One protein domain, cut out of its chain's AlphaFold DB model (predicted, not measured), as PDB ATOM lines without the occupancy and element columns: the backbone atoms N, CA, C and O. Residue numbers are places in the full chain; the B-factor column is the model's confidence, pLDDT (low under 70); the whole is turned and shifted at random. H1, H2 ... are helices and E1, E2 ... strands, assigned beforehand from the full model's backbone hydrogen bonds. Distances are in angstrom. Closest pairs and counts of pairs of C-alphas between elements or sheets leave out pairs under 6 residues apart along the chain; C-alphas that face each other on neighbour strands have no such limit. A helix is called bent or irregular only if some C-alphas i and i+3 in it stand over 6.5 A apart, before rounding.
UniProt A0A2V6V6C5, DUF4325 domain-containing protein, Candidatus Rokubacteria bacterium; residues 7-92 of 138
ATOM      1  N   LYS A   7     224.682 201.227 212.188       87.75
ATOM      2  CA  LYS A   7     224.468 199.955 212.875       87.75
ATOM      3  C   LYS A   7     222.980 199.638 212.912       87.75
ATOM      4  O   LYS A   7     222.217 200.382 213.518       87.75
ATOM      5  N   VAL A   8     222.585 198.528 212.294       87.44
ATOM      6  CA  VAL A   8     221.195 198.053 212.307       87.44
ATOM      7  C   VAL A   8     220.969 197.158 213.527       87.44
ATOM      8  O   VAL A   8     221.728 196.217 213.766       87.44
ATOM      9  N   ILE A   9     219.932 197.456 214.305       89.00
ATOM     10  CA  ILE A   9     219.452 196.650 215.427       89.00
ATOM     11  C   ILE A   9     218.061 196.149 215.059       89.00
ATOM     12  O   ILE A   9     217.118 196.931 214.937       89.00
ATOM     13  N   ARG A  10     217.941 194.832 214.889       89.56
ATOM     14  CA  ARG A  10     216.671 194.179 214.591       89.56
ATOM     15  C   ARG A  10     215.874 193.998 215.863       89.56
ATOM     16  O   ARG A  10     216.258 193.267 216.770       89.56
ATOM     17  N   MET A  11     214.733 194.660 215.917       86.62
ATOM     18  CA  MET A  11     213.858 194.621 217.077       86.62
ATOM     19  C   MET A  11     213.133 193.271 217.186       86.62
ATOM     20  O   MET A  11     212.819 192.837 218.293       86.62
ATOM     21  N   ALA A  12     212.947 192.560 216.066       85.50
ATOM     22  CA  ALA A  12     212.395 191.204 216.034       85.50
ATOM     23  C   ALA A  12     213.215 190.175 216.830       85.50
ATOM     24  O   ALA A  12     212.624 189.245 217.380       85.50
ATOM     25  N   ASP A  13     214.533 190.369 216.960       85.31
ATOM     26  CA  ASP A  13     215.420 189.468 217.714       85.31
ATOM     27  C   ASP A  13     215.074 189.447 219.215       85.31
ATOM     28  O   ASP A  13     215.321 188.463 219.910       85.31
ATOM     29  N   TYR A  14     214.443 190.516 219.713       81.06
ATOM     30  CA  TYR A  14     213.972 190.648 221.097       81.06
ATOM     31  C   TYR A  14     212.504 190.220 221.273       81.06
ATOM     32  O   TYR A  14     211.967 190.229 222.386       81.06
ATOM     33  N   GLY A  15     211.849 189.831 220.174       81.81
ATOM     34  CA  GLY A  15     210.504 189.273 220.130       81.81
ATOM     35  C   GLY A  15     209.509 190.101 219.314       81.81
ATOM     36  O   GLY A  15     209.529 191.328 219.298       81.81
ATOM     37  N   ARG A  16     208.534 189.414 218.702       80.12
ATOM     38  CA  ARG A  16     207.462 190.043 217.898       80.12
ATOM     39  C   ARG A  16     206.497 190.913 218.723       80.12
ATOM     40  O   ARG A  16     205.796 191.764 218.174       80.12
ATOM     41  N   ARG A  17     206.433 190.707 220.047       79.38
ATOM     42  CA  ARG A  17     205.550 191.423 220.990       79.38
ATOM     43  C   ARG A  17     206.305 191.887 222.237       79.38
ATOM     44  O   ARG A  17     206.323 191.211 223.266       79.38
ATOM     45  N   MET A  18     206.872 193.084 222.180       74.25
ATOM     46  CA  MET A  18     207.663 193.668 223.267       74.25
ATOM     47  C   MET A  18     206.767 194.440 224.243       74.25
ATOM     48  O   MET A  18     206.650 195.662 224.187       74.25
ATOM     49  N   ARG A  19     206.068 193.711 225.124       68.88
ATOM     50  CA  ARG A  19     205.152 194.301 226.127       68.88
ATOM     51  C   ARG A  19     205.719 194.345 227.545       68.88
ATOM     52  O   ARG A  19     205.269 195.158 228.344       68.88
ATOM     53  N   LYS A  20     206.678 193.473 227.865       60.88
ATOM     54  CA  LYS A  20     207.300 193.386 229.193       60.88
ATOM     55  C   LYS A  20     208.676 194.053 229.181       60.88
ATOM     56  O   LYS A  20     209.436 193.900 228.230       60.88
ATOM     57  N   SER A  21     208.993 194.753 230.268       60.31
ATOM     58  CA  SER A  21     210.222 195.530 230.501       60.31
ATOM     59  C   SER A  21     211.528 194.730 230.441       60.31
ATOM     60  O   SER A  21     212.593 195.336 230.418       60.31
ATOM     61  N   VAL A  22     211.460 193.397 230.392       66.06
ATOM     62  CA  VAL A  22     212.617 192.490 230.480       66.06
ATOM     63  C   VAL A  22     213.658 192.768 229.391       66.06
ATOM     64  O   VAL A  22     214.849 192.756 229.674       66.06
ATOM     65  N   HIS A  23     213.229 193.106 228.172       79.31
ATOM     66  CA  HIS A  23     214.149 193.396 227.065       79.31
ATOM     67  C   HIS A  23     214.486 194.888 226.916       79.31
ATOM     68  O   HIS A  23     215.366 195.232 226.134       79.31
ATOM     69  N   ALA A  24     213.808 195.785 227.643       82.94
ATOM     70  CA  ALA A  24     213.958 197.231 227.443       82.94
ATOM     71  C   ALA A  24     215.373 197.711 227.788       82.94
ATOM     72  O   ALA A  24     215.953 198.508 227.055       82.94
ATOM     73  N   GLN A  25     215.943 197.173 228.867       84.12
ATOM     74  CA  GLN A  25     217.287 197.531 229.310       84.12
ATOM     75  C   GLN A  25     218.369 196.954 228.390       84.12
ATOM     76  O   GLN A  25     219.309 197.650 228.031       84.12
ATOM     77  N   VAL A  26     218.178 195.725 227.901       87.00
ATOM     78  CA  VAL A  26     219.084 195.116 226.914       87.00
ATOM     79  C   VAL A  26     219.108 195.933 225.618       87.00
ATOM     80  O   VAL A  26     220.175 196.177 225.059       87.00
ATOM     81  N   VAL A  27     217.941 196.384 225.149       87.38
ATOM     82  CA  VAL A  27     217.841 197.240 223.960       87.38
ATOM     83  C   VAL A  27     218.476 198.607 224.207       87.38
ATOM     84  O   VAL A  27     219.239 199.064 223.360       87.38
ATOM     85  N   HIS A  28     218.236 199.226 225.366       89.06
ATOM     86  CA  HIS A  28     218.912 200.464 225.765       89.06
ATOM     87  C   HIS A  28     220.436 200.328 225.671       89.06
ATOM     88  O   HIS A  28     221.087 201.095 224.959       89.06
ATOM     89  N   ASP A  29     221.002 199.313 226.324       88.50
ATOM     90  CA  ASP A  29     222.449 199.117 226.381       88.50
ATOM     91  C   ASP A  29     223.024 198.820 224.995       88.50
ATOM     92  O   ASP A  29     224.107 199.298 224.648       88.50
ATOM     93  N   ARG A  30     222.276 198.092 224.157       88.25
ATOM     94  CA  ARG A  30     222.683 197.806 222.781       88.25
ATOM     95  C   ARG A  30     222.699 199.058 221.913       88.25
ATOM     96  O   ARG A  30     223.636 199.221 221.131       88.25
ATOM     97  N   ILE A  31     221.706 199.935 222.056       88.12
ATOM     98  CA  ILE A  31     221.653 201.223 221.357       88.12
ATOM     99  C   ILE A  31     222.798 202.116 221.834       88.12
ATOM    100  O   ILE A  31     223.554 202.624 221.010       88.12
ATOM    101  N   ALA A  32     222.992 202.247 223.148       87.75
ATOM    102  CA  ALA A  32     224.075 203.041 223.720       87.75
ATOM    103  C   ALA A  32     225.456 202.532 223.268       87.75
ATOM    104  O   ALA A  32     226.329 203.317 222.896       87.75
ATOM    105  N   GLN A  33     225.657 201.212 223.238       88.25
ATOM    106  CA  GLN A  33     226.887 200.603 222.733       88.25
ATOM    107  C   GLN A  33     227.074 200.851 221.231       88.25
ATOM    108  O   GLN A  33     228.190 201.121 220.791       88.25
ATOM    109  N   ALA A  34     226.002 200.766 220.441       86.94
ATOM    110  CA  ALA A  34     226.053 201.034 219.010       86.94
ATOM    111  C   ALA A  34     226.397 202.504 218.721       86.94
ATOM    112  O   ALA A  34     227.249 202.763 217.879       86.94
ATOM    113  N   LEU A  35     225.833 203.447 219.477       84.81
ATOM    114  CA  LEU A  35     226.117 204.878 219.341       84.81
ATOM    115  C   LEU A  35     227.555 205.251 219.723       84.81
ATOM    116  O   LEU A  35     228.112 206.183 219.157       84.81
ATOM    117  N   LYS A  36     228.202 204.505 220.627       83.88
ATOM    118  CA  LYS A  36     229.633 204.709 220.930       83.88
ATOM    119  C   LYS A  36     230.550 204.394 219.745       83.88
ATOM    120  O   LYS A  36     231.631 204.964 219.654       83.88
ATOM    121  N   GLY A  37     230.151 203.465 218.875       75.19
ATOM    122  CA  GLY A  37     230.968 202.987 217.755       75.19
ATOM    123  C   GLY A  37     230.450 203.381 216.371       75.19
ATOM    124  O   GLY A  37     231.030 202.974 215.368       75.19
ATOM    125  N   SER A  38     229.332 204.099 216.276       73.75
ATOM    126  CA  SER A  38     228.664 204.410 215.009       73.75
ATOM    127  C   SER A  38     228.020 205.789 215.073       73.75
ATOM    128  O   SER A  38     227.472 206.172 216.101       73.75
ATOM    129  N   GLN A  39     228.053 206.530 213.962       77.88
ATOM    130  CA  GLN A  39     227.420 207.854 213.900       77.88
ATOM    131  C   GLN A  39     225.890 207.780 213.903       77.88
ATOM    132  O   GLN A  39     225.240 208.742 214.301       77.88
ATOM    133  N   ARG A  40     225.310 206.664 213.439       84.88
ATOM    134  CA  ARG A  40     223.862 206.443 213.390       84.88
ATOM    135  C   ARG A  40     223.505 205.002 213.714       84.88
ATOM    136  O   ARG A  40     224.261 204.077 213.398       84.88
ATOM    137  N   VAL A  41     222.336 204.822 214.314       88.69
ATOM    138  CA  VAL A  41     221.771 203.518 214.656       88.69
ATOM    139  C   VAL A  41     220.392 203.402 214.028       88.69
ATOM    140  O   VAL A  41     219.521 204.224 214.287       88.69
ATOM    141  N   CYS A  42     220.201 202.374 213.211       88.56
ATOM    142  CA  CYS A  42     218.909 202.050 212.629       88.56
ATOM    143  C   CYS A  42     218.213 200.996 213.494       88.56
ATOM    144  O   CYS A  42     218.792 199.956 213.810       88.56
ATOM    145  N   LEU A  43     216.982 201.281 213.897       89.00
ATOM    146  CA  LEU A  43     216.097 200.368 214.599       89.00
ATOM    147  C   LEU A  43     215.125 199.783 213.577       89.00
ATOM    148  O   LEU A  43     214.232 200.478 213.091       89.00
ATOM    149  N   ASP A  44     215.320 198.508 213.252       88.69
ATOM    150  CA  ASP A  44     214.501 197.781 212.285       88.69
ATOM    151  C   ASP A  44     213.360 197.058 213.009       88.69
ATOM    152  O   ASP A  44     213.588 196.154 213.819       88.69
ATOM    153  N   PHE A  45     212.127 197.474 212.723       84.69
ATOM    154  CA  PHE A  45     210.900 196.924 213.303       84.69
ATOM    155  C   PHE A  45     210.187 195.933 212.380       84.69
ATOM    156  O   PHE A  45     209.023 195.601 212.633       84.69
ATOM    157  N   ALA A  46     210.868 195.426 211.346       86.31
ATOM    158  CA  ALA A  46     210.364 194.315 210.551       86.31
ATOM    159  C   ALA A  46     209.922 193.171 211.478       86.31
ATOM    160  O   ALA A  46     210.551 192.917 212.503       86.31
ATOM    161  N   ASP A  47     208.800 192.520 211.160       85.50
ATOM    162  CA  ASP A  47     208.227 191.414 211.945       85.50
ATOM    163  C   ASP A  47     207.741 191.744 213.374       85.50
ATOM    164  O   ASP A  47     207.285 190.846 214.092       85.50
ATOM    165  N   VAL A  48     207.768 193.014 213.801       83.56
ATOM    166  CA  VAL A  48     207.260 193.437 215.114       83.56
ATOM    167  C   VAL A  48     205.781 193.820 215.037       83.56
ATOM    168  O   VAL A  48     205.386 194.813 214.424       83.56
ATOM    169  N   GLU A  49     204.939 193.064 215.741       82.62
ATOM    170  CA  GLU A  49     203.489 193.281 215.770       82.62
ATOM    171  C   GLU A  49     203.073 194.403 216.724       82.62
ATOM    172  O   GLU A  49     202.169 195.184 216.430       82.62
ATOM    173  N   SER A  50     203.670 194.454 217.921       80.94
ATOM    174  CA  SER A  50     203.288 195.439 218.937       80.94
ATOM    175  C   SER A  50     204.402 195.725 219.933       80.94
ATOM    176  O   SER A  50     205.125 194.822 220.362       80.94
ATOM    177  N   ILE A  51     204.477 196.987 220.355       82.44
ATOM    178  CA  ILE A  51     205.413 197.465 221.371       82.44
ATOM    179  C   ILE A  51     204.642 198.230 222.439       82.44
ATOM    180  O   ILE A  51     203.801 199.082 222.136       82.44
ATOM    181  N   GLY A  52     204.924 197.902 223.698       84.38
ATOM    182  CA  GLY A  52     204.346 198.569 224.854       84.38
ATOM    183  C   GLY A  52     205.007 199.917 225.138       84.38
ATOM    184  O   GLY A  52     206.221 200.066 225.008       84.38
ATOM    185  N   ALA A  53     204.214 200.880 225.611       82.19
ATOM    186  CA  ALA A  53     204.710 202.198 226.004       82.19
ATOM    187  C   ALA A  53     205.800 202.107 227.087       82.19
ATOM    188  O   ALA A  53     206.843 202.727 226.951       82.19
ATOM    189  N   THR A  54     205.622 201.252 228.102       83.12
ATOM    190  CA  THR A  54     206.611 201.045 229.177       83.12
ATOM    191  C   THR A  54     207.949 200.506 228.668       83.12
ATOM    192  O   THR A  54     208.994 200.804 229.238       83.12
ATOM    193  N   PHE A  55     207.934 199.697 227.604       85.44
ATOM    194  CA  PHE A  55     209.162 199.202 226.988       85.44
ATOM    195  C   PHE A  55     209.911 200.341 226.288       85.44
ATOM    196  O   PHE A  55     211.115 200.476 226.480       85.44
ATOM    197  N   LEU A  56     209.204 201.176 225.519       85.31
ATOM    198  CA  LEU A  56     209.791 202.340 224.844       85.31
ATOM    199  C   LEU A  56     210.294 203.378 225.844       85.31
ATOM    200  O   LEU A  56     211.372 203.926 225.659       85.31
ATOM    201  N   ASP A  57     209.552 203.602 226.923       84.31
ATOM    202  CA  ASP A  57     209.917 204.545 227.978       84.31
ATOM    203  C   ASP A  57     211.206 204.107 228.685       84.31
ATOM    204  O   ASP A  57     212.160 204.869 228.790       84.31
ATOM    205  N   ARG A  58     211.314 202.824 229.050       85.06
ATOM    206  CA  ARG A  58     212.534 202.287 229.674       85.06
ATOM    207  C   ARG A  58     213.714 202.100 228.723       85.06
ATOM    208  O   ARG A  58     214.830 201.965 229.207       85.06
ATOM    209  N   SER A  59     213.482 202.039 227.413       87.19
ATOM    210  CA  SER A  59     214.555 201.907 226.420       87.19
ATOM    211  C   SER A  59     214.950 203.267 225.851       87.19
ATOM    212  O   SER A  59     215.999 203.801 226.193       87.19
ATOM    213  N   LEU A  60     214.094 203.855 225.018       85.12
ATOM    214  CA  LEU A  60     214.327 205.143 224.367       85.12
ATOM    215  C   LEU A  60     214.110 206.332 225.305       85.12
ATOM    216  O   LEU A  60     214.888 207.280 225.257       85.12
ATOM    217  N   GLY A  61     213.088 206.297 226.164       86.38
ATOM    218  CA  GLY A  61     212.839 207.371 227.135       86.38
ATOM    219  C   GLY A  61     214.005 207.525 228.115       86.38
ATOM    220  O   GLY A  61     214.510 208.629 228.312       86.38
ATOM    221  N   ALA A  62     214.517 206.407 228.634       85.88
ATOM    222  CA  ALA A  62     215.733 206.372 229.440       85.88
ATOM    223  C   ALA A  62     216.950 206.883 228.654       85.88
ATOM    224  O   ALA A  62     217.691 207.717 229.163       85.88
ATOM    225  N   LEU A  63     217.119 206.475 227.391       87.19
ATOM    226  CA  LEU A  63     218.222 206.959 226.557       87.19
ATOM    227  C   LEU A  63     218.192 208.491 226.403       87.19
ATOM    228  O   LEU A  63     219.222 209.151 226.535       87.19
ATOM    229  N   VAL A  64     217.007 209.064 226.182       85.50
ATOM    230  CA  VAL A  64     216.796 210.517 226.105       85.50
ATOM    231  C   VAL A  64     217.062 211.194 227.447       85.50
ATOM    232  O   VAL A  64     217.676 212.256 227.475       85.50
ATOM    233  N   ALA A  65     216.640 210.592 228.558       85.44
ATOM    234  CA  ALA A  65     216.889 211.135 229.891       85.44
ATOM    235  C   ALA A  65     218.388 211.162 230.246       85.44
ATOM    236  O   ALA A  65     218.834 212.078 230.929       85.44
ATOM    237  N   TRP A  66     219.162 210.185 229.767       83.75
ATOM    238  CA  TRP A  66     220.590 210.055 230.075       83.75
ATOM    239  C   TRP A  66     221.494 210.849 229.131       83.75
ATOM    240  O   TRP A  66     222.507 211.394 229.564       83.75
ATOM    241  N   HIS A  67     221.149 210.916 227.844       82.50
ATOM    242  CA  HIS A  67     222.008 211.513 226.815       82.50
ATOM    243  C   HIS A  67     221.436 212.788 226.183       82.50
ATOM    244  O   HIS A  67     222.121 213.446 225.402       82.50
ATOM    245  N   GLY A  68     220.198 213.151 226.516       83.06
ATOM    246  CA  GLY A  68     219.472 214.261 225.909       83.06
ATOM    247  C   GLY A  68     218.698 213.858 224.652       83.06
ATOM    248  O   GLY A  68     218.974 212.853 223.998       83.06
ATOM    249  N   ALA A  69     217.708 214.672 224.281       81.38
ATOM    250  CA  ALA A  69     216.812 214.382 223.155       81.38
ATOM    251  C   ALA A  69     217.493 214.438 221.776       81.38
ATOM    252  O   ALA A  69     216.969 213.902 220.803       81.38
ATOM    253  N   THR A  70     218.685 215.030 221.681       82.94
ATOM    254  CA  THR A  70     219.486 215.063 220.449       82.94
ATOM    255  C   THR A  70     219.909 213.671 219.991       82.94
ATOM    256  O   THR A  70     220.112 213.466 218.797       82.94
ATOM    257  N   ILE A  71     219.962 212.687 220.897       82.50
ATOM    258  CA  ILE A  71     220.293 211.304 220.543       82.50
ATOM    259  C   ILE A  71     219.282 210.697 219.566       82.50
ATOM    260  O   ILE A  71     219.647 209.845 218.762       82.50
ATOM    261  N   LEU A  72     218.040 211.197 219.560       81.12
ATOM    262  CA  LEU A  72     217.002 210.783 218.617       81.12
ATOM    263  C   LEU A  72     217.339 211.159 217.168       81.12
ATOM    264  O   LEU A  72     216.876 210.487 216.256       81.12
ATOM    265  N   GLN A  73     218.178 212.177 216.942       82.44
ATOM    266  CA  GLN A  73     218.652 212.554 215.602       82.44
ATOM    267  C   GLN A  73     219.666 211.549 215.035       82.44
ATOM    268  O   GLN A  73     219.909 211.521 213.828       82.44
ATOM    269  N   LEU A  74     220.269 210.737 215.908       85.31
ATOM    270  CA  LEU A  74     221.193 209.663 215.544       85.31
ATOM    271  C   LEU A  74     220.470 208.321 215.370       85.31
ATOM    272  O   LEU A  74     221.096 207.347 214.949       85.31
ATOM    273  N   LEU A  75     219.172 208.265 215.690       86.38
ATOM    274  CA  LEU A  75     218.330 207.090 215.510       86.38
ATOM    275  C   LEU A  75     217.535 207.197 214.205       86.38
ATOM    276  O   LEU A  75     216.888 208.206 213.930       86.38
ATOM    277  N   GLU A  76     217.559 206.130 213.420       87.38
ATOM    278  CA  GLU A  76     216.718 205.951 212.237       87.38
ATOM    279  C   GLU A  76     215.737 204.805 212.517       87.38
ATOM    280  O   GLU A  76     216.113 203.793 213.106       87.38
ATOM    281  N   PHE A  77     214.466 204.973 212.158       86.44
ATOM    282  CA  PHE A  77     213.419 203.981 212.412       86.44
ATOM    283  C   PHE A  77     212.952 203.381 211.080       86.44
ATOM    284  O   PHE A  77     212.422 204.109 210.240       86.44
ATOM    285  N   GLU A  78     213.116 202.070 210.889       87.50
ATOM    286  CA  GLU A  78     212.736 201.364 209.656       87.50
ATOM    287  C   GLU A  78     211.675 200.283 209.895       87.50
ATOM    288  O   GLU A  78     211.539 199.744 210.993       87.50
ATOM    289  N   HIS A  79     210.886 199.992 208.855       86.12
ATOM    290  CA  HIS A  79     209.798 198.999 208.863       86.12
ATOM    291  C   HIS A  79     208.803 199.143 210.031       86.12
ATOM    292  O   HIS A  79     208.181 198.175 210.473       86.12
ATOM    293  N   CYS A  80     208.607 200.369 210.525       81.56
ATOM    294  CA  CYS A  80     207.644 200.662 211.578       81.56
ATOM    295  C   CYS A  80     206.214 200.381 211.110       81.56
ATOM    296  O   CYS A  80     205.668 201.090 210.260       81.56
ATOM    297  N   SER A  81     205.554 199.404 211.731       81.12
ATOM    298  CA  SER A  81     204.107 199.255 211.585       81.12
ATOM    299  C   SER A  81     203.382 200.474 212.174       81.12
ATOM    300  O   SER A  81     203.874 201.138 213.093       81.12
ATOM    301  N   ARG A  82     202.171 200.773 211.688       79.81
ATOM    302  CA  ARG A  82     201.386 201.934 212.153       79.81
ATOM    303  C   ARG A  82     201.192 201.948 213.672       79.81
ATOM    304  O   ARG A  82     201.243 203.008 214.290       79.81
ATOM    305  N   SER A  83     200.997 200.776 214.281       78.19
ATOM    306  CA  SER A  83     200.865 200.664 215.736       78.19
ATOM    307  C   SER A  83     202.167 201.000 216.461       78.19
ATOM    308  O   SER A  83     202.120 201.628 217.515       78.19
ATOM    309  N   VAL A  84     203.314 200.585 215.919       77.88
ATOM    310  CA  VAL A  84     204.637 200.867 216.487       77.88
ATOM    311  C   VAL A  84     204.965 202.353 216.380       77.88
ATOM    312  O   VAL A  84     205.326 202.959 217.387       77.88
ATOM    313  N   ALA A  85     204.738 202.963 215.214       81.31
ATOM    314  CA  ALA A  85     204.945 204.396 215.011       81.31
ATOM    315  C   ALA A  85     204.111 205.246 215.990       81.31
ATOM    316  O   ALA A  85     204.626 206.174 216.611       81.31
ATOM    317  N   LEU A  86     202.841 204.880 216.204       80.88
ATOM    318  CA  LEU A  86     201.976 205.536 217.190       80.88
ATOM    319  C   LEU A  86     202.494 205.387 218.627       80.88
ATOM    320  O   LEU A  86     202.432 206.342 219.397       80.88
ATOM    321  N   SER A  87     202.984 204.206 219.009       80.75
ATOM    322  CA  SER A  87     203.557 203.992 220.344       80.75
ATOM    323  C   SER A  87     204.835 204.808 220.552       80.75
ATOM    324  O   SER A  87     205.009 205.393 221.618       80.75
ATOM    325  N   ILE A  88     205.697 204.898 219.535       80.19
ATOM    326  CA  ILE A  88     206.932 205.696 219.569       80.19
ATOM    327  C   ILE A  88     206.604 207.186 219.702       80.19
ATOM    328  O   ILE A  88     207.123 207.847 220.601       80.19
ATOM    329  N   GLY A  89     205.681 207.697 218.881       75.31
ATOM    330  CA  GLY A  89     205.272 209.105 218.911       75.31
ATOM    331  C   GLY A  89     204.578 209.544 220.207       75.31
ATOM    332  O   GLY A  89     204.526 210.735 220.493       75.31
ATOM    333  N   LYS A  90     204.056 208.603 221.006       76.56
ATOM    334  CA  LYS A  90     203.496 208.891 222.338       76.56
ATOM    335  C   LYS A  90     204.558 209.040 223.425       76.56
ATOM    336  O   LYS A  90     204.297 209.711 224.415       76.56
ATOM    337  N   VAL A  91     205.693 208.363 223.275       72.62
ATOM    338  CA  VAL A  91     206.724 208.265 224.318       72.62
ATOM    339  C   VAL A  91     207.863 209.249 224.071       72.62
ATOM    340  O   VAL A  91     208.407 209.805 225.019       72.62
ATOM    341  N   LEU A  92     208.224 209.488 222.810       71.25
ATOM    342  CA  LEU A  92     209.300 210.416 222.489       71.25
ATOM    343  C   LEU A  92     208.806 211.872 222.545       71.25
ATOM    344  O   LEU A  92     207.796 212.199 221.914       71.25
TER     345      LEU A  92
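What this domain is: This is residues 7 to 92 of the 138 residues of the protein "DUF4325 domain-containing protein" of Candidatus Rokubacteria bacterium (UniProt A0A2V6V6C5). A small parallel sheet of three strands is covered on one face by the long helix H2, while its other face is bare. H3 packs beside H2, and H4 and H5 lie near opposite ends of E3 and reach H3. The printed part has 86 residues, in the order E1 H1 H2 E2 H3 H4 E3 H5, with sheet order E1 E2 E3; the class is mostly helix. It is compact and rounded, with a radius of gyration of the C-alphas of 11.5 A and spans of 29 by 22 by 22 A.

Where its parts are: The strands are E1, residues 7 to 10, from C-alpha 7 at (224.468, 199.955, 212.875); E2, 40 to 44, 12.8 A long; and E3, 75 to 78. H2, 21 to 37, is 25.5 A long and irregular, but only just: C-alphas 22 and 25 are 7.0 A apart. H3, 53 to 67, is 19.7 A long. H1 is residues 11 to 14, H4 69 to 74, and H5 82 to 91, ending at C-alpha 91 (206.724, 208.265, 224.318).

How they stand to each other: E1 and E2 are parallel, with N 9 and O 42 2.8 A apart; E2 and E3 likewise, with N 43 and O 76 2.8 A apart. The units E1, H1 H2, E2 and E2, H3 H4, E3 are strand-helix-strand units, parallel neighbour strands with helices between, both with right-handed crossovers. H2 makes two layers with the sheet, helix on one face: it runs along the strands over E1 and E2, at a height over the sheet of 10.4 A. H1 and H4 only graze the sheet. H3, the hub, touches H2, closest C-alphas His 28 and Ser 59 at 4.6 A, the same way at a shallow tilt of 33 degrees, only just short of steep. H3 touches H5 at a steep tilt of 49 degrees, closest C-alphas Ala 53 and Ser 87 at 6.0 A, and H4 only at the corner, closest C-alphas Val 64 and Ile 71 at 6.6 A. Every O i to N i+4 pair is within hydrogen-bond range in H5, but 10 of 13 in H2, 10 of 11 in H3 and 0 of 2 in H4, where 3 of 3 O i to N i+3 pairs are; H1 is too short for an i+4 pair.

The domain as a whole: The two C-alphas farthest apart, of Gly 37 and Ser 83, are 30.3 A apart. The printed part has no cut and no long link. Mean pLDDT of the printed part is 82.7, with residues 19 to 22 under 70.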